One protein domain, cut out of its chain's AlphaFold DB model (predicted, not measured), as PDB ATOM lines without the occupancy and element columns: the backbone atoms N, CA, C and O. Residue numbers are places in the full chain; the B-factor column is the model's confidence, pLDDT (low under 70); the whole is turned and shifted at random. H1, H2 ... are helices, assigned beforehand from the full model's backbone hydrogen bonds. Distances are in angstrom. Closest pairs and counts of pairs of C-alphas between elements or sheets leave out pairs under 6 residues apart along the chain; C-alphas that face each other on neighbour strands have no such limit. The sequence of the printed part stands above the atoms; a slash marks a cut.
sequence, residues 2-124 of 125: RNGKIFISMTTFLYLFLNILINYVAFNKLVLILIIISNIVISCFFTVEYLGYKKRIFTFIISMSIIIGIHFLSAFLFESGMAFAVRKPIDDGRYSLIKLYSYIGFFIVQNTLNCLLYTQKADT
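What this domain is: This is residues 2 to 124 of the 125 residues of an uncharacterized protein of Peptostreptococcus sp. D1 (UniProt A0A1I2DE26). Four helices make an elongated up-and-down bundle, each running against the one before it: H1 and H4 lie side by side, with H2 on one side of this pair and H3 on the other. H4, the longest helix, touches the other three, while H3 crosses it steeply and stays apart from H2. The printed part has 123 residues, with four named helices in the order H1, H2, H3, H4 and no named strand; the class is all helix. The whole is compact, with a radius of gyration of the C-alphas of 15.8 A, and the C-alphas span 50 by 28 by 26 A.

How they stand to each other: H1, residues 2 to 22, touches H4, residues 92 to 122, the hub of the domain. Their closest C-alphas are those of Thr 12 and Val 109, 6.3 A apart, and they run opposite ways at a shallow tilt of 23 degrees. H1 is close to H2, residues 29 to 44, but not clearly touching it; the closest C-alphas, of Ile 22 and Leu 32, are 7.9 A apart. H2 touches H4, with the C-alphas of Ile 36 and Tyr 101 closest at 5.8 A, and runs the same way at a shallow tilt of 23 degrees. H3, residues 53 to 79, is apart from H2. H3 and H4 form a helical hairpin and touch, with the C-alphas of Ser 63 and Gln 110 closest at 5.5 A; they run opposite ways at a steep tilt of 45 degrees. H3 touches H4 with residues 56 to 67 alone, and H4 touches H3 with residues 102 to 114 alone. H1 touches H3 through its residues 16 to 21 alone, with the C-alphas of Ile 20 and Ser 74 closest at 4.9 A, the same way at a steep tilt of 41 degrees. In H1, H2 and H3 every O i to N i+4 pair is within hydrogen-bond range; in H4, 26 of 27 are.

Where its parts are: H1 begins at C-alpha 2, (26.508, -11.991, 52.418), and measures 30.3 A from first to last C-alpha. H2, residues 29 to 44, measures 22.7 A. H3, residues 53 to 79, measures 38.5 A and begins at C-alpha 53, (52.315, -13.378, 48.662). H4, residues 92 to 122, measures 46.3 A and ends at C-alpha 122, (35.984, -18.044, 56.738).

The domain as a whole: The two C-alphas farthest apart, of Asp 91 and Thr 124, are 50.8 A apart. The printed part has no cut. The links from H1 to H2 and from H2 to H3 are short; the link from H3 to H4, residues 80 to 91, is long, and its C-alphas lie 20 to 24 A from the mean of all C-alphas. The mean pLDDT of the printed part is 74.0; 38 residues are under 70, among them residues 45 to 51, 80 to 94 and 119 to 124.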
ATOM      1  N   ARG A   2      27.038 -11.674  53.771       56.34
ATOM      2  CA  ARG A   2      26.508 -11.991  52.418       56.34
ATOM      3  C   ARG A   2      26.132 -10.759  51.572       56.34
ATOM      4  O   ARG A   2      26.477 -10.709  50.398       56.34
ATOM      5  N   ASN A   3      25.519  -9.739  52.180       58.44
ATOM      6  CA  ASN A   3      25.087  -8.523  51.469       58.44
ATOM      7  C   ASN A   3      26.273  -7.667  50.983       58.44
ATOM      8  O   ASN A   3      26.220  -7.108  49.895       58.44
ATOM      9  N   GLY A   4      27.376  -7.642  51.743       62.88
ATOM     10  CA  GLY A   4      28.615  -6.967  51.339       62.88
ATOM     11  C   GLY A   4      29.281  -7.611  50.117       62.88
ATOM     12  O   GLY A   4      29.755  -6.894  49.244       62.88
ATOM     13  N   LYS A   5      29.239  -8.951  49.993       66.56
ATOM     14  CA  LYS A   5      29.758  -9.678  48.813       66.56
ATOM     15  C   LYS A   5      29.001  -9.282  47.538       66.56
ATOM     16  O   LYS A   5      29.616  -9.013  46.510       66.56
ATOM     17  N   ILE A   6      27.670  -9.231  47.623       72.69
ATOM     18  CA  ILE A   6      26.798  -8.856  46.499       72.69
ATOM     19  C   ILE A   6      27.054  -7.403  46.102       72.69
ATOM     20  O   ILE A   6      27.223  -7.119  44.920       72.69
ATOM     21  N   PHE A   7      27.152  -6.504  47.084       74.19
ATOM     22  CA  PHE A   7      27.413  -5.091  46.835       74.19
ATOM     23  C   PHE A   7      28.757  -4.869  46.127       74.19
ATOM     24  O   PHE A   7      28.783  -4.207  45.094       74.19
ATOM     25  N   ILE A   8      29.839  -5.503  46.601       72.50
ATOM     26  CA  ILE A   8      31.174  -5.404  45.982       72.50
ATOM     27  C   ILE A   8      31.160  -5.976  44.559       72.50
ATOM     28  O   ILE A   8      31.668  -5.357  43.625       72.50
ATOM     29  N   SER A   9      30.543  -7.144  44.366       76.56
ATOM     30  CA  SER A   9      30.431  -7.753  43.039       76.56
ATOM     31  C   SER A   9      29.634  -6.873  42.071       76.56
ATOM     32  O   SER A   9      29.993  -6.775  40.898       76.56
ATOM     33  N   MET A  10      28.573  -6.220  42.549       80.56
ATOM     34  CA  MET A  10      27.737  -5.328  41.749       80.56
ATOM     35  C   MET A  10      28.471  -4.031  41.396       80.56
ATOM     36  O   MET A  10      28.427  -3.614  40.240       80.56
ATOM     37  N   THR A  11      29.207  -3.428  42.337       76.38
ATOM     38  CA  THR A  11      30.047  -2.251  42.058       76.38
ATOM     39  C   THR A  11      31.142  -2.569  41.048       76.38
ATOM     40  O   THR A  11      31.389  -1.780  40.141       76.38
ATOM     41  N   THR A  12      31.748  -3.753  41.144       78.44
ATOM     42  CA  THR A  12      32.781  -4.192  40.204       78.44
ATOM     43  C   THR A  12      32.190  -4.469  38.834       78.44
ATOM     44  O   THR A  12      32.732  -4.000  37.844       78.44
ATOM     45  N   PHE A  13      31.037  -5.133  38.745       82.44
ATOM     46  CA  PHE A  13      30.349  -5.323  37.468       82.44
ATOM     47  C   PHE A  13      29.994  -3.988  36.794       82.44
ATOM     48  O   PHE A  13      30.292  -3.797  35.615       82.44
ATOM     49  N   LEU A  14      29.423  -3.046  37.553       82.06
ATOM     50  CA  LEU A  14      29.101  -1.704  37.061       82.06
ATOM     51  C   LEU A  14      30.358  -0.986  36.556       82.06
ATOM     52  O   LEU A  14      30.337  -0.368  35.492       82.06
ATOM     53  N   TYR A  15      31.463  -1.102  37.295       79.62
ATOM     54  CA  TYR A  15      32.749  -0.552  36.898       79.62
ATOM     55  C   TYR A  15      33.230  -1.148  35.566       79.62
ATOM     56  O   TYR A  15      33.573  -0.405  34.648       79.62
ATOM     57  N   LEU A  16      33.231  -2.479  35.428       79.56
ATOM     58  CA  LEU A  16      33.694  -3.148  34.208       79.56
ATOM     59  C   LEU A  16      32.833  -2.761  33.000       79.56
ATOM     60  O   LEU A  16      33.371  -2.501  31.925       79.56
ATOM     61  N   PHE A  17      31.517  -2.641  33.190       80.94
ATOM     62  CA  PHE A  17      30.597  -2.175  32.157       80.94
ATOM     63  C   PHE A  17      30.876  -0.723  31.736       80.94
ATOM     64  O   PHE A  17      30.977  -0.426  30.546       80.94
ATOM     65  N   LEU A  18      31.065   0.185  32.696       81.25
ATOM     66  CA  LEU A  18      31.421   1.578  32.408       81.25
ATOM     67  C   LEU A  18      32.780   1.693  31.709       81.25
ATOM     68  O   LEU A  18      32.941   2.543  30.836       81.25
ATOM     69  N   ASN A  19      33.734   0.817  32.028       77.38
ATOM     70  CA  ASN A  19      35.042   0.781  31.379       77.38
ATOM     71  C   ASN A  19      34.948   0.388  29.894       77.38
ATOM     72  O   ASN A  19      35.649   0.962  29.060       77.38
ATOM     73  N   ILE A  20      33.996  -0.474  29.518       76.38
ATOM     74  CA  ILE A  20      33.704  -0.743  28.101       76.38
ATOM     75  C   ILE A  20      33.283   0.546  27.376       76.38
ATOM     76  O   ILE A  20      33.752   0.796  26.267       76.38
ATOM     77  N   LEU A  21      32.448   1.383  28.002       75.88
ATOM     78  CA  LEU A  21      31.916   2.610  27.398       75.88
ATOM     79  C   LEU A  21      32.925   3.768  27.394       75.88
ATOM     80  O   LEU A  21      33.075   4.450  26.385       75.88
ATOM     81  N   ILE A  22      33.620   4.011  28.507       75.25
ATOM     82  CA  ILE A  22      34.495   5.180  28.709       75.25
ATOM     83  C   ILE A  22      35.685   5.200  27.739       75.25
ATOM     84  O   ILE A  22      36.143   6.277  27.353       75.25
ATOM     85  N   ASN A  23      36.147   4.027  27.302       67.69
ATOM     86  CA  ASN A  23      37.251   3.909  26.351       67.69
ATOM     87  C   ASN A  23      36.912   4.425  24.938       67.69
ATOM     88  O   ASN A  23      37.828   4.809  24.213       67.69
ATOM     89  N   TYR A  24      35.632   4.460  24.542       64.88
ATOM     90  CA  TYR A  24      35.231   4.793  23.162       64.88
ATOM     91  C   TYR A  24      34.142   5.862  23.053       64.88
ATOM     92  O   TYR A  24      34.129   6.617  22.083       64.88
ATOM     93  N   VAL A  25      33.264   5.999  24.046       68.94
ATOM     94  CA  VAL A  25      32.201   7.012  24.056       68.94
ATOM     95  C   VAL A  25      32.739   8.358  24.537       68.94
ATOM     96  O   VAL A  25      33.491   8.453  25.510       68.94
ATOM     97  N   ALA A  26      32.325   9.435  23.865       65.94
ATOM     98  CA  ALA A  26      32.685  10.818  24.160       65.94
ATOM     99  C   ALA A  26      32.013  11.392  25.435       65.94
ATOM    100  O   ALA A  26      31.255  12.350  25.366       65.94
ATOM    101  N   PHE A  27      32.282  10.839  26.620       69.75
ATOM    102  CA  PHE A  27      31.946  11.479  27.895       69.75
ATOM    103  C   PHE A  27      32.661  12.821  28.100       69.75
ATOM    104  O   PHE A  27      33.866  12.952  27.848       69.75
ATOM    105  N   ASN A  28      31.911  13.784  28.643       77.19
ATOM    106  CA  ASN A  28      32.421  15.060  29.136       77.19
ATOM    107  C   ASN A  28      33.511  14.824  30.204       77.19
ATOM    108  O   ASN A  28      33.356  13.967  31.078       77.19
ATOM    109  N   LYS A  29      34.605  15.596  30.148       73.31
ATOM    110  CA  LYS A  29      35.738  15.509  31.088       73.31
ATOM    111  C   LYS A  29      35.282  15.609  32.551       73.31
ATOM    112  O   LYS A  29      35.759  14.835  33.373       73.31
ATOM    113  N   LEU A  30      34.320  16.484  32.865       79.12
ATOM    114  CA  LEU A  30      33.773  16.624  34.224       79.12
ATOM    115  C   LEU A  30      33.066  15.352  34.703       79.12
ATOM    116  O   LEU A  30      33.280  14.916  35.829       79.12
ATOM    117  N   VAL A  31      32.273  14.722  33.832       80.75
ATOM    118  CA  VAL A  31      31.583  13.458  34.143       80.75
ATOM    119  C   VAL A  31      32.604  12.359  34.422       80.75
ATOM    120  O   VAL A  31      32.466  11.610  35.383       80.75
ATOM    121  N   LEU A  32      33.667  12.298  33.623       79.69
ATOM    122  CA  LEU A  32      34.715  11.298  33.776       79.69
ATOM    123  C   LEU A  32      35.517  11.496  35.077       79.69
ATOM    124  O   LEU A  32      35.806  10.522  35.766       79.69
ATOM    125  N   ILE A  33      35.785  12.745  35.473       82.50
ATOM    126  CA  ILE A  33      36.386  13.078  36.775       82.50
ATOM    127  C   ILE A  33      35.466  12.669  37.933       82.50
ATOM    128  O   ILE A  33      35.934  12.048  38.886       82.50
ATOM    129  N   LEU A  34      34.165  12.962  37.856       84.88
ATOM    130  CA  LEU A  34      33.205  12.570  38.895       84.88
ATOM    131  C   LEU A  34      33.143  11.048  39.065       84.88
ATOM    132  O   LEU A  34      33.147  10.560  40.193       84.88
ATOM    133  N   ILE A  35      33.158  10.305  37.956       82.25
ATOM    134  CA  ILE A  35      33.211   8.839  37.964       82.25
ATOM    135  C   ILE A  35      34.517   8.345  38.604       82.25
ATOM    136  O   ILE A  35      34.504   7.400  39.391       82.25
ATOM    137  N   ILE A  36      35.659   8.958  38.293       83.75
ATOM    138  CA  ILE A  36      36.950   8.623  38.917       83.75
ATOM    139  C   ILE A  36      36.876   8.832  40.435       83.75
ATOM    140  O   ILE A  36      37.191   7.914  41.190       83.75
ATOM    141  N   ILE A  37      36.404   9.999  40.883       84.62
ATOM    142  CA  ILE A  37      36.300  10.339  42.309       84.62
ATOM    143  C   ILE A  37      35.364   9.369  43.031       84.62
ATOM    144  O   ILE A  37      35.737   8.834  44.075       84.62
ATOM    145  N   SER A  38      34.184   9.080  42.472       81.31
ATOM    146  CA  SER A  38      33.243   8.144  43.096       81.31
ATOM    147  C   SER A  38      33.862   6.757  43.264       81.31
ATOM    148  O   SER A  38      33.700   6.129  44.306       81.31
ATOM    149  N   ASN A  39      34.625   6.291  42.271       75.00
ATOM    150  CA  ASN A  39      35.295   4.995  42.322       75.00
ATOM    151  C   ASN A  39      36.457   4.956  43.323       75.00
ATOM    152  O   ASN A  39      36.643   3.935  43.983       75.00
ATOM    153  N   ILE A  40      37.204   6.052  43.491       78.88
ATOM    154  CA  ILE A  40      38.228   6.160  44.543       78.88
ATOM    155  C   ILE A  40      37.575   6.056  45.919       78.88
ATOM    156  O   ILE A  40      37.995   5.231  46.727       78.88
ATOM    157  N   VAL A  41      36.520   6.840  46.164       80.56
ATOM    158  CA  VAL A  41      35.796   6.842  47.443       80.56
ATOM    159  C   VAL A  41      35.291   5.439  47.770       80.56
ATOM    160  O   VAL A  41      35.563   4.929  48.852       80.56
ATOM    161  N   ILE A  42      34.637   4.781  46.809       74.75
ATOM    162  CA  ILE A  42      34.160   3.400  46.950       74.75
ATOM    163  C   ILE A  42      35.326   2.447  47.261       74.75
ATOM    164  O   ILE A  42      35.225   1.633  48.172       74.75
ATOM    165  N   SER A  43      36.457   2.576  46.560       69.62
ATOM    166  CA  SER A  43      37.638   1.727  46.773       69.62
ATOM    167  C   SER A  43      38.243   1.881  48.171       69.62
ATOM    168  O   SER A  43      38.699   0.892  48.743       69.62
ATOM    169  N   CYS A  44      38.231   3.091  48.737       71.12
ATOM    170  CA  CYS A  44      38.738   3.361  50.085       71.12
ATOM    171  C   CYS A  44      37.920   2.666  51.182       71.12
ATOM    172  O   CYS A  44      38.484   2.303  52.211       71.12
ATOM    173  N   PHE A  45      36.624   2.432  50.962       69.38
ATOM    174  CA  PHE A  45      35.788   1.663  51.892       69.38
ATOM    175  C   PHE A  45      36.053   0.148  51.841       69.38
ATOM    176  O   PHE A  45      35.567  -0.585  52.700       69.38
ATOM    177  N   PHE A  46      36.828  -0.333  50.863       64.88
ATOM    178  CA  PHE A  46      37.085  -1.756  50.626       64.88
ATOM    179  C   PHE A  46      38.545  -2.155  50.865       64.88
ATOM    180  O   PHE A  46      39.159  -2.860  50.060       64.88
ATOM    181  N   THR A  47      39.113  -1.737  51.992       56.47
ATOM    182  CA  THR A  47      40.416  -2.213  52.466       56.47
ATOM    183  C   THR A  47      40.309  -3.656  52.966       56.47
ATOM    184  O   THR A  47      39.823  -3.926  54.061       56.47
ATOM    185  N   VAL A  48      40.756  -4.610  52.144       60.59
ATOM    186  CA  VAL A  48      40.834  -6.034  52.510       60.59
ATOM    187  C   VAL A  48      42.223  -6.349  53.068       60.59
ATOM    188  O   VAL A  48      43.229  -5.875  52.538       60.59
ATOM    189  N   GLU A  49      42.272  -7.160  54.129       57.97
ATOM    190  CA  GLU A  49      43.504  -7.613  54.785       57.97
ATOM    191  C   GLU A  49      44.526  -8.234  53.816       57.97
ATOM    192  O   GLU A  49      44.188  -8.838  52.791       57.97
ATOM    193  N   TYR A  50      45.806  -8.120  54.181       58.50
ATOM    194  CA  TYR A  50      46.933  -8.614  53.398       58.50
ATOM    195  C   TYR A  50      46.852 -10.131  53.165       58.50
ATOM    196  O   TYR A  50      47.123 -10.949  54.043       58.50
ATOM    197  N   LEU A  51      46.537 -10.521  51.930       64.31
ATOM    198  CA  LEU A  51      46.690 -11.895  51.462       64.31
ATOM    199  C   LEU A  51      48.175 -12.274  51.381       64.31
ATOM    200  O   LEU A  51      49.015 -11.477  50.961       64.31
ATOM    201  N   GLY A  52      48.492 -13.528  51.715       74.81
ATOM    202  CA  GLY A  52      49.840 -14.072  51.534       74.81
ATOM    203  C   GLY A  52      50.339 -13.928  50.088       74.81
ATOM    204  O   GLY A  52      49.556 -14.000  49.136       74.81
ATOM    205  N   TYR A  53      51.655 -13.762  49.922       74.50
ATOM    206  CA  TYR A  53      52.315 -13.378  48.662       74.50
ATOM    207  C   TYR A  53      51.848 -14.167  47.423       74.50
ATOM    208  O   TYR A  53      51.545 -13.577  46.387       74.50
ATOM    209  N   LYS A  54      51.683 -15.493  47.545       79.12
ATOM    210  CA  LYS A  54      51.207 -16.362  46.452       79.12
ATOM    211  C   LYS A  54      49.815 -15.965  45.934       79.12
ATOM    212  O   LYS A  54      49.612 -15.857  44.729       79.12
ATOM    213  N   LYS A  55      48.859 -15.708  46.837       79.00
ATOM    214  CA  LYS A  55      47.489 -15.302  46.469       79.00
ATOM    215  C   LYS A  55      47.451 -13.875  45.917       79.00
ATOM    216  O   LYS A  55      46.644 -13.583  45.039       79.00
ATOM    217  N   ARG A  56      48.349 -13.001  46.382       79.31
ATOM    218  CA  ARG A  56      48.492 -11.635  45.862       79.31
ATOM    219  C   ARG A  56      48.969 -11.616  44.408       79.31
ATOM    220  O   ARG A  56      48.422 -10.866  43.610       79.31
ATOM    221  N   ILE A  57      49.944 -12.455  44.051       82.62
ATOM    222  CA  ILE A  57      50.388 -12.591  42.653       82.62
ATOM    223  C   ILE A  57      49.256 -13.137  41.784       82.62
ATOM    224  O   ILE A  57      48.981 -12.598  40.718       82.62
ATOM    225  N   PHE A  58      48.567 -14.178  42.251       84.62
ATOM    226  CA  PHE A  58      47.470 -14.781  41.497       84.62
ATOM    227  C   PHE A  58      46.338 -13.782  41.206       84.62
ATOM    228  O   PHE A  58      45.925 -13.621  40.060       84.62
ATOM    229  N   THR A  59      45.881 -13.050  42.226       85.12
ATOM    230  CA  THR A  59      44.847 -12.009  42.069       85.12
ATOM    231  C   THR A  59      45.311 -10.845  41.205       85.12
ATOM    232  O   THR A  59      44.516 -10.322  40.428       85.12
ATOM    233  N   PHE A  60      46.590 -10.469  41.280       85.06
ATOM    234  CA  PHE A  60      47.188  -9.464  40.402       85.06
ATOM    235  C   PHE A  60      47.124  -9.890  38.928       85.06
ATOM    236  O   PHE A  60      46.647  -9.120  38.097       85.06
ATOM    237  N   ILE A  61      47.545 -11.122  38.613       87.50
ATOM    238  CA  ILE A  61      47.528 -11.656  37.242       87.50
ATOM    239  C   ILE A  61      46.098 -11.677  36.698       87.50
ATOM    240  O   ILE A  61      45.856 -11.158  35.613       87.50
ATOM    241  N   ILE A  62      45.138 -12.198  37.469       87.56
ATOM    242  CA  ILE A  62      43.732 -12.242  37.041       87.56
ATOM    243  C   ILE A  62      43.179 -10.833  36.817       87.56
ATOM    244  O   ILE A  62      42.522 -10.587  35.808       87.56
ATOM    245  N   SER A  63      43.457  -9.901  37.729       86.62
ATOM    246  CA  SER A  63      42.994  -8.515  37.597       86.62
ATOM    247  C   SER A  63      43.545  -7.871  36.324       86.62
ATOM    248  O   SER A  63      42.794  -7.230  35.594       86.62
ATOM    249  N   MET A  64      44.825  -8.103  36.006       86.69
ATOM    250  CA  MET A  64      45.422  -7.649  34.747       86.69
ATOM    251  C   MET A  64      44.728  -8.269  33.533       86.69
ATOM    252  O   MET A  64      44.351  -7.543  32.614       86.69
ATOM    253  N   SER A  65      44.503  -9.587  33.530       88.00
ATOM    254  CA  SER A  65      43.818 -10.275  32.431       88.00
ATOM    255  C   SER A  65      42.404  -9.742  32.195       88.00
ATOM    256  O   SER A  65      42.014  -9.553  31.045       88.00
ATOM    257  N   ILE A  66      41.651  -9.448  33.260       87.06
ATOM    258  CA  ILE A  66      40.301  -8.875  33.161       87.06
ATOM    259  C   ILE A  66      40.347  -7.483  32.521       87.06
ATOM    260  O   ILE A  66      39.591  -7.214  31.589       87.06
ATOM    261  N   ILE A  67      41.245  -6.605  32.980       84.12
ATOM    262  CA  ILE A  67      41.353  -5.236  32.451       84.12
ATOM    263  C   ILE A  67      41.788  -5.241  30.980       84.12
ATOM    264  O   ILE A  67      41.191  -4.545  30.160       84.12
ATOM    265  N   ILE A  68      42.773  -6.069  30.619       85.81
ATOM    266  CA  ILE A  68      43.203  -6.239  29.223       85.81
ATOM    267  C   ILE A  68      42.048  -6.773  28.367       85.81
ATOM    268  O   ILE A  68      41.782  -6.236  27.291       85.81
ATOM    269  N   GLY A  69      41.331  -7.787  28.858       85.38
ATOM    270  CA  GLY A  69      40.176  -8.361  28.171       85.38
ATOM    271  C   GLY A  69      39.075  -7.334  27.912       85.38
ATOM    272  O   GLY A  69      38.494  -7.321  26.832       85.38
ATOM    273  N   ILE A  70      38.833  -6.418  28.850       84.69
ATOM    274  CA  ILE A  70      37.852  -5.337  28.687       84.69
ATOM    275  C   ILE A  70      38.304  -4.314  27.656       84.69
ATOM    276  O   ILE A  70      37.491  -3.899  26.833       84.69
ATOM    277  N   HIS A  71      39.580  -3.926  27.656       81.12
ATOM    278  CA  HIS A  71      40.107  -3.044  26.617       81.12
ATOM    279  C   HIS A  71      39.969  -3.674  25.230       81.12
ATOM    280  O   HIS A  71      39.543  -2.997  24.294       81.12
ATOM    281  N   PHE A  72      40.260  -4.973  25.111       83.44
ATOM    282  CA  PHE A  72      40.096  -5.712  23.866       83.44
ATOM    283  C   PHE A  72      38.626  -5.828  23.448       83.44
ATOM    284  O   PHE A  72      38.299  -5.552  22.301       83.44
ATOM    285  N   LEU A  73      37.727  -6.171  24.374       82.38
ATOM    286  CA  LEU A  73      36.289  -6.267  24.109       82.38
ATOM    287  C   LEU A  73      35.702  -4.913  23.702       82.38
ATOM    288  O   LEU A  73      34.899  -4.831  22.781       82.38
ATOM    289  N   SER A  74      36.125  -3.846  24.373       78.19
ATOM    290  CA  SER A  74      35.750  -2.476  24.048       78.19
ATOM    291  C   SER A  74      36.230  -2.105  22.640       78.19
ATOM    292  O   SER A  74      35.423  -1.705  21.805       78.19
ATOM    293  N   ALA A  75      37.504  -2.353  22.316       77.12
ATOM    294  CA  ALA A  75      38.026  -2.153  20.964       77.12
ATOM    295  C   ALA A  75      37.262  -2.968  19.920       77.12
ATOM    296  O   ALA A  75      36.834  -2.428  18.906       77.12
ATOM    297  N   PHE A  76      36.997  -4.237  20.207       79.56
ATOM    298  CA  PHE A  76      36.223  -5.097  19.332       79.56
ATOM    299  C   PHE A  76      34.821  -4.536  19.083       79.56
ATOM    300  O   PHE A  76      34.439  -4.393  17.933       79.56
ATOM    301  N   LEU A  77      34.065  -4.140  20.108       74.75
ATOM    302  CA  LEU A  77      32.687  -3.651  19.949       74.75
ATOM    303  C   LEU A  77      32.576  -2.336  19.159       74.75
ATOM    304  O   LEU A  77      31.621  -2.159  18.399       74.75
ATOM    305  N   PHE A  78      33.529  -1.420  19.346       71.12
ATOM    306  CA  PHE A  78      33.462  -0.069  18.780       71.12
ATOM    307  C   PHE A  78      34.273   0.107  17.487       71.12
ATOM    308  O   PHE A  78      33.872   0.895  16.634       71.12
ATOM    309  N   GLU A  79      35.378  -0.622  17.301       71.25
ATOM    310  CA  GLU A  79      36.201  -0.536  16.081       71.25
ATOM    311  C   GLU A  79      35.759  -1.510  14.990       71.25
ATOM    312  O   GLU A  79      35.888  -1.190  13.812       71.25
ATOM    313  N   SER A  80      35.184  -2.667  15.344       68.31
ATOM    314  CA  SER A  80      34.646  -3.601  14.337       68.31
ATOM    315  C   SER A  80      33.326  -3.133  13.713       68.31
ATOM    316  O   SER A  80      32.823  -3.770  12.791       68.31
ATOM    317  N   GLY A  81      32.734  -2.048  14.228       58.94
ATOM    318  CA  GLY A  81      31.440  -1.536  13.778       58.94
ATOM    319  C   GLY A  81      30.240  -2.414  14.157       58.94
ATOM    320  O   GLY A  81      29.137  -2.133  13.697       58.94
ATOM    321  N   MET A  82      30.417  -3.449  14.989       58.97
ATOM    322  CA  MET A  82      29.345  -4.396  15.331       58.97
ATOM    323  C   MET A  82      28.212  -3.814  16.184       58.97
ATOM    324  O   MET A  82      27.099  -4.326  16.115       58.97
ATOM    325  N   ALA A  83      28.468  -2.780  16.994       55.72
ATOM    326  CA  ALA A  83      27.454  -2.222  17.897       55.72
ATOM    327  C   ALA A  83      27.270  -0.703  17.760       55.72
ATOM    328  O   ALA A  83      26.139  -0.231  17.686       55.72
ATOM    329  N   PHE A  84      28.357   0.076  17.709       56.47
ATOM    330  CA  PHE A  84      28.284   1.538  17.611       56.47
ATOM    331  C   PHE A  84      29.503   2.085  16.858       56.47
ATOM    332  O   PHE A  84      30.628   1.978  17.337       56.47
ATOM    333  N   ALA A  85      29.292   2.708  15.697       54.72
ATOM    334  CA  ALA A  85      30.350   3.404  14.965       54.72
ATOM    335  C   ALA A  85      30.658   4.751  15.647       54.72
ATOM    336  O   ALA A  85      30.060   5.778  15.326       54.72
ATOM    337  N   VAL A  86      31.566   4.751  16.627       58.03
ATOM    338  CA  VAL A  86      31.947   5.960  17.374       58.03
ATOM    339  C   VAL A  86      33.350   6.406  16.961       58.03
ATOM    340  O   VAL A  86      34.321   5.668  17.113       58.03
ATOM    341  N   ARG A  87      33.483   7.639  16.452       57.16
ATOM    342  CA  ARG A  87      34.797   8.260  16.206       57.16
ATOM    343  C   ARG A  87      35.491   8.535  17.539       57.16
ATOM    344  O   ARG A  87      34.931   9.236  18.379       57.16
ATOM    345  N   LYS A  88      36.729   8.052  17.702       57.72
ATOM    346  CA  LYS A  88      37.582   8.367  18.860       57.72
ATOM    347  C   LYS A  88      37.824   9.880  18.948       57.72
ATOM    348  O   LYS A  88      38.446  10.435  18.042       57.72
ATOM    349  N   PRO A  89      37.407  10.562  20.028       54.84
ATOM    350  CA  PRO A  89      37.830  11.932  20.283       54.84
ATOM    351  C   PRO A  89      39.238  11.864  20.876       54.84
ATOM    352  O   PRO A  89      39.400  11.545  22.057       54.84
ATOM    353  N   ILE A  90      40.252  12.081  20.039       55.03
ATOM    354  CA  ILE A  90      41.656  12.109  20.458       55.03
ATOM    355  C   ILE A  90      41.952  13.523  20.968       55.03
ATOM    356  O   ILE A  90      42.205  14.432  20.186       55.03
ATOM    357  N   ASP A  91      41.854  13.709  22.281       65.62
ATOM    358  CA  ASP A  91      42.330  14.899  22.991       65.62
ATOM    359  C   ASP A  91      43.211  14.414  24.157       65.62
ATOM    360  O   ASP A  91      42.787  13.553  24.941       65.62
ATOM    361  N   ASP A  92      44.441  14.924  24.259       61.78
ATOM    362  CA  ASP A  92      45.499  14.419  25.151       61.78
ATOM    363  C   ASP A  92      45.072  14.385  26.624       61.78
ATOM    364  O   ASP A  92      45.328  13.416  27.350       61.78
ATOM    365  N   GLY A  93      44.326  15.401  27.071       65.31
ATOM    366  CA  GLY A  93      43.819  15.458  28.446       65.31
ATOM    367  C   GLY A  93      42.803  14.354  28.759       65.31
ATOM    368  O   GLY A  93      42.690  13.899  29.895       65.31
ATOM    369  N   ARG A  94      42.073  13.877  27.749       68.88
ATOM    370  CA  ARG A  94      41.056  12.833  27.898       68.88
ATOM    371  C   ARG A  94      41.682  11.446  27.962       68.88
ATOM    372  O   ARG A  94      41.260  10.625  28.770       68.88
ATOM    373  N   TYR A  95      42.730  11.218  27.175       72.62
ATOM    374  CA  TYR A  95      43.501   9.980  27.206       72.62
ATOM    375  C   TYR A  95      44.164   9.743  28.574       72.62
ATOM    376  O   TYR A  95      44.117   8.632  29.102       72.62
ATOM    377  N   SER A  96      44.706  10.800  29.192       78.12
ATOM    378  CA  SER A  96      45.265  10.732  30.550       78.12
ATOM    379  C   SER A  96      44.220  10.317  31.595       78.12
ATOM    380  O   SER A  96      44.465   9.430  32.416       78.12
ATOM    381  N   LEU A  97      43.013  10.885  31.524       79.94
ATOM    382  CA  LEU A  97      41.941  10.548  32.461       79.94
ATOM    383  C   LEU A  97      41.403   9.121  32.262       79.94
ATOM    384  O   LEU A  97      41.105   8.444  33.241       79.94
ATOM    385  N   ILE A  98      41.317   8.636  31.018       78.62
ATOM    386  CA  ILE A  98      40.933   7.244  30.727       78.62
ATOM    387  C   ILE A  98      41.960   6.272  31.326       78.62
ATOM    388  O   ILE A  98      41.574   5.304  31.978       78.62
ATOM    389  N   LYS A  99      43.264   6.559  31.197       81.06
ATOM    390  CA  LYS A  99      44.318   5.761  31.849       81.06
ATOM    391  C   LYS A  99      44.147   5.720  33.364       81.06
ATOM    392  O   LYS A  99      44.182   4.641  33.951       81.06
ATOM    393  N   LEU A 100      43.946   6.882  33.990       83.31
ATOM    394  CA  LEU A 100      43.727   6.975  35.435       83.31
ATOM    395  C   LEU A 100      42.507   6.153  35.866       83.31
ATOM    396  O   LEU A 100      42.573   5.410  36.845       83.31
ATOM    397  N   TYR A 101      41.419   6.239  35.100       81.56
ATOM    398  CA  TYR A 101      40.224   5.445  35.334       81.56
ATOM    399  C   TYR A 101      40.514   3.940  35.266       81.56
ATOM    400  O   TYR A 101      40.132   3.227  36.194       81.56
ATOM    401  N   SER A 102      41.235   3.456  34.246       81.50
ATOM    402  CA  SER A 102      41.630   2.042  34.134       81.50
ATOM    403  C   SER A 102      42.484   1.562  35.310       81.50
ATOM    404  O   SER A 102      42.273   0.450  35.796       81.50
ATOM    405  N   TYR A 103      43.406   2.390  35.813       83.12
ATOM    406  CA  TYR A 103      44.199   2.044  36.998       83.12
ATOM    407  C   TYR A 103      43.330   1.858  38.241       83.12
ATOM    408  O   TYR A 103      43.507   0.891  38.977       83.12
ATOM    409  N   ILE A 104      42.357   2.742  38.464       82.75
ATOM    410  CA  ILE A 104      41.418   2.604  39.588       82.75
ATOM    411  C   ILE A 104      40.599   1.317  39.450       82.75
ATOM    412  O   ILE A 104      40.375   0.611  40.429       82.75
ATOM    413  N   GLY A 105      40.228   0.955  38.224       80.12
ATOM    414  CA  GLY A 105      39.559  -0.311  37.940       80.12
ATOM    415  C   GLY A 105      40.333  -1.537  38.309       80.12
ATOM    416  O   GLY A 105      39.785  -2.459  38.907       80.12
ATOM    417  N   PHE A 106      41.615  -1.530  37.966       84.62
ATOM    418  CA  PHE A 106      42.519  -2.589  38.360       84.62
ATOM    419  C   PHE A 106      42.485  -2.797  39.883       84.62
ATOM    420  O   PHE A 106      42.311  -3.928  40.337       84.62
ATOM    421  N   PHE A 107      42.542  -1.718  40.672       82.50
ATOM    422  CA  PHE A 107      42.445  -1.804  42.132       82.50
ATOM    423  C   PHE A 107      41.086  -2.328  42.617       82.50
ATOM    424  O   PHE A 107      41.052  -3.167  43.515       82.50
ATOM    425  N   ILE A 108      39.972  -1.902  42.013       82.31
ATOM    426  CA  ILE A 108      38.624  -2.383  42.367       82.31
ATOM    427  C   ILE A 108      38.486  -3.887  42.102       82.31
ATOM    428  O   ILE A 108      38.026  -4.636  42.970       82.31
ATOM    429  N   VAL A 109      38.914  -4.348  40.923       84.56
ATOM    430  CA  VAL A 109      38.893  -5.771  40.552       84.56
ATOM    431  C   VAL A 109      39.779  -6.572  41.500       84.56
ATOM    432  O   VAL A 109      39.348  -7.600  42.024       84.56
ATOM    433  N   GLN A 110      40.977  -6.068  41.797       84.00
ATOM    434  CA  GLN A 110      41.902  -6.726  42.708       84.00
ATOM    435  C   GLN A 110      41.327  -6.835  44.126       84.00
ATOM    436  O   GLN A 110      41.339  -7.919  44.709       84.00
ATOM    437  N   ASN A 111      40.761  -5.755  44.667       79.62
ATOM    438  CA  ASN A 111      40.124  -5.756  45.986       79.62
ATOM    439  C   ASN A 111      38.907  -6.688  46.036       79.62
ATOM    440  O   ASN A 111      38.698  -7.385  47.029       79.62
ATOM    441  N   THR A 112      38.149  -6.778  44.942       81.19
ATOM    442  CA  THR A 112      37.011  -7.701  44.823       81.19
ATOM    443  C   THR A 112      37.458  -9.155  44.866       81.19
ATOM    444  O   THR A 112      36.924  -9.941  45.648       81.19
ATOM    445  N   LEU A 113      38.470  -9.518  44.074       82.06
ATOM    446  CA  LEU A 113      39.029 -10.871  44.074       82.06
ATOM    447  C   LEU A 113      39.622 -11.229  45.439       82.06
ATOM    448  O   LEU A 113      39.415 -12.338  45.933       82.06
ATOM    449  N   ASN A 114      40.299 -10.275  46.079       80.25
ATOM    450  CA  ASN A 114      40.830 -10.446  47.425       80.25
ATOM    451  C   ASN A 114      39.714 -10.723  48.444       80.25
ATOM    452  O   ASN A 114      39.820 -11.663  49.233       80.25
ATOM    453  N   CYS A 115      38.621  -9.956  48.391       76.69
ATOM    454  CA  CYS A 115      37.450 -10.147  49.246       76.69
ATOM    455  C   CYS A 115      36.799 -11.529  49.038       76.69
ATOM    456  O   CYS A 115      36.486 -12.236  50.003       76.69
ATOM    457  N   LEU A 116      36.642 -11.954  47.781       76.00
ATOM    458  CA  LEU A 116      36.067 -13.258  47.436       76.00
ATOM    459  C   LEU A 116      36.915 -14.416  47.978       76.00
ATOM    460  O   LEU A 116      36.387 -15.320  48.623       76.00
ATOM    461  N   LEU A 117      38.235 -14.363  47.784       74.75
ATOM    462  CA  LEU A 117      39.153 -15.410  48.240       74.75
ATOM    463  C   LEU A 117      39.307 -15.466  49.763       74.75
ATOM    464  O   LEU A 117      39.556 -16.542  50.313       74.75
ATOM    465  N   TYR A 118      39.210 -14.327  50.449       70.12
ATOM    466  CA  TYR A 118      39.281 -14.283  51.908       70.12
ATOM    467  C   TYR A 118      38.022 -14.873  52.541       70.12
ATOM    468  O   TYR A 118      38.104 -15.701  53.445       70.12
ATOM    469  N   THR A 119      36.847 -14.503  52.032       59.41
ATOM    470  CA  THR A 119      35.583 -14.972  52.607       59.41
ATOM    471  C   THR A 119      35.334 -16.464  52.406       59.41
ATOM    472  O   THR A 119      34.743 -17.079  53.283       59.41
ATOM    473  N   GLN A 120      35.857 -17.076  51.338       58.34
ATOM    474  CA  GLN A 120      35.862 -18.540  51.206       58.34
ATOM    475  C   GLN A 120      36.627 -19.241  52.335       58.34
ATOM    476  O   GLN A 120      36.280 -20.357  52.693       58.34
ATOM    477  N   LYS A 121      37.651 -18.594  52.908       52.53
ATOM    478  CA  LYS A 121      38.447 -19.162  54.002       52.53
ATOM    479  C   LYS A 121      37.698 -19.143  55.341       52.53
ATOM    480  O   LYS A 121      37.952 -19.997  56.180       52.53
ATOM    481  N   ALA A 122      36.804 -18.170  55.533       52.31
ATOM    482  CA  ALA A 122      35.984 -18.044  56.738       52.31
ATOM    483  C   ALA A 122      34.800 -19.025  56.755       52.31
ATOM    484  O   ALA A 122      34.366 -19.409  57.830       52.31
ATOM    485  N   ASP A 123      34.315 -19.447  55.583       48.94
ATOM    486  CA  ASP A 123      33.208 -20.405  55.452       48.94
ATOM    487  C   ASP A 123      33.686 -21.886  55.521       48.94
ATOM    488  O   ASP A 123      32.863 -22.796  55.531       48.94
ATOM    489  N   THR A 124      35.003 -22.148  55.554       49.16
ATOM    490  CA  THR A 124      35.606 -23.505  55.615       49.16
ATOM    491  C   THR A 124      36.154 -23.918  56.988       49.16
ATOM    492  O   THR A 124      36.748 -24.990  57.092       49.16
TER     493      THR A 124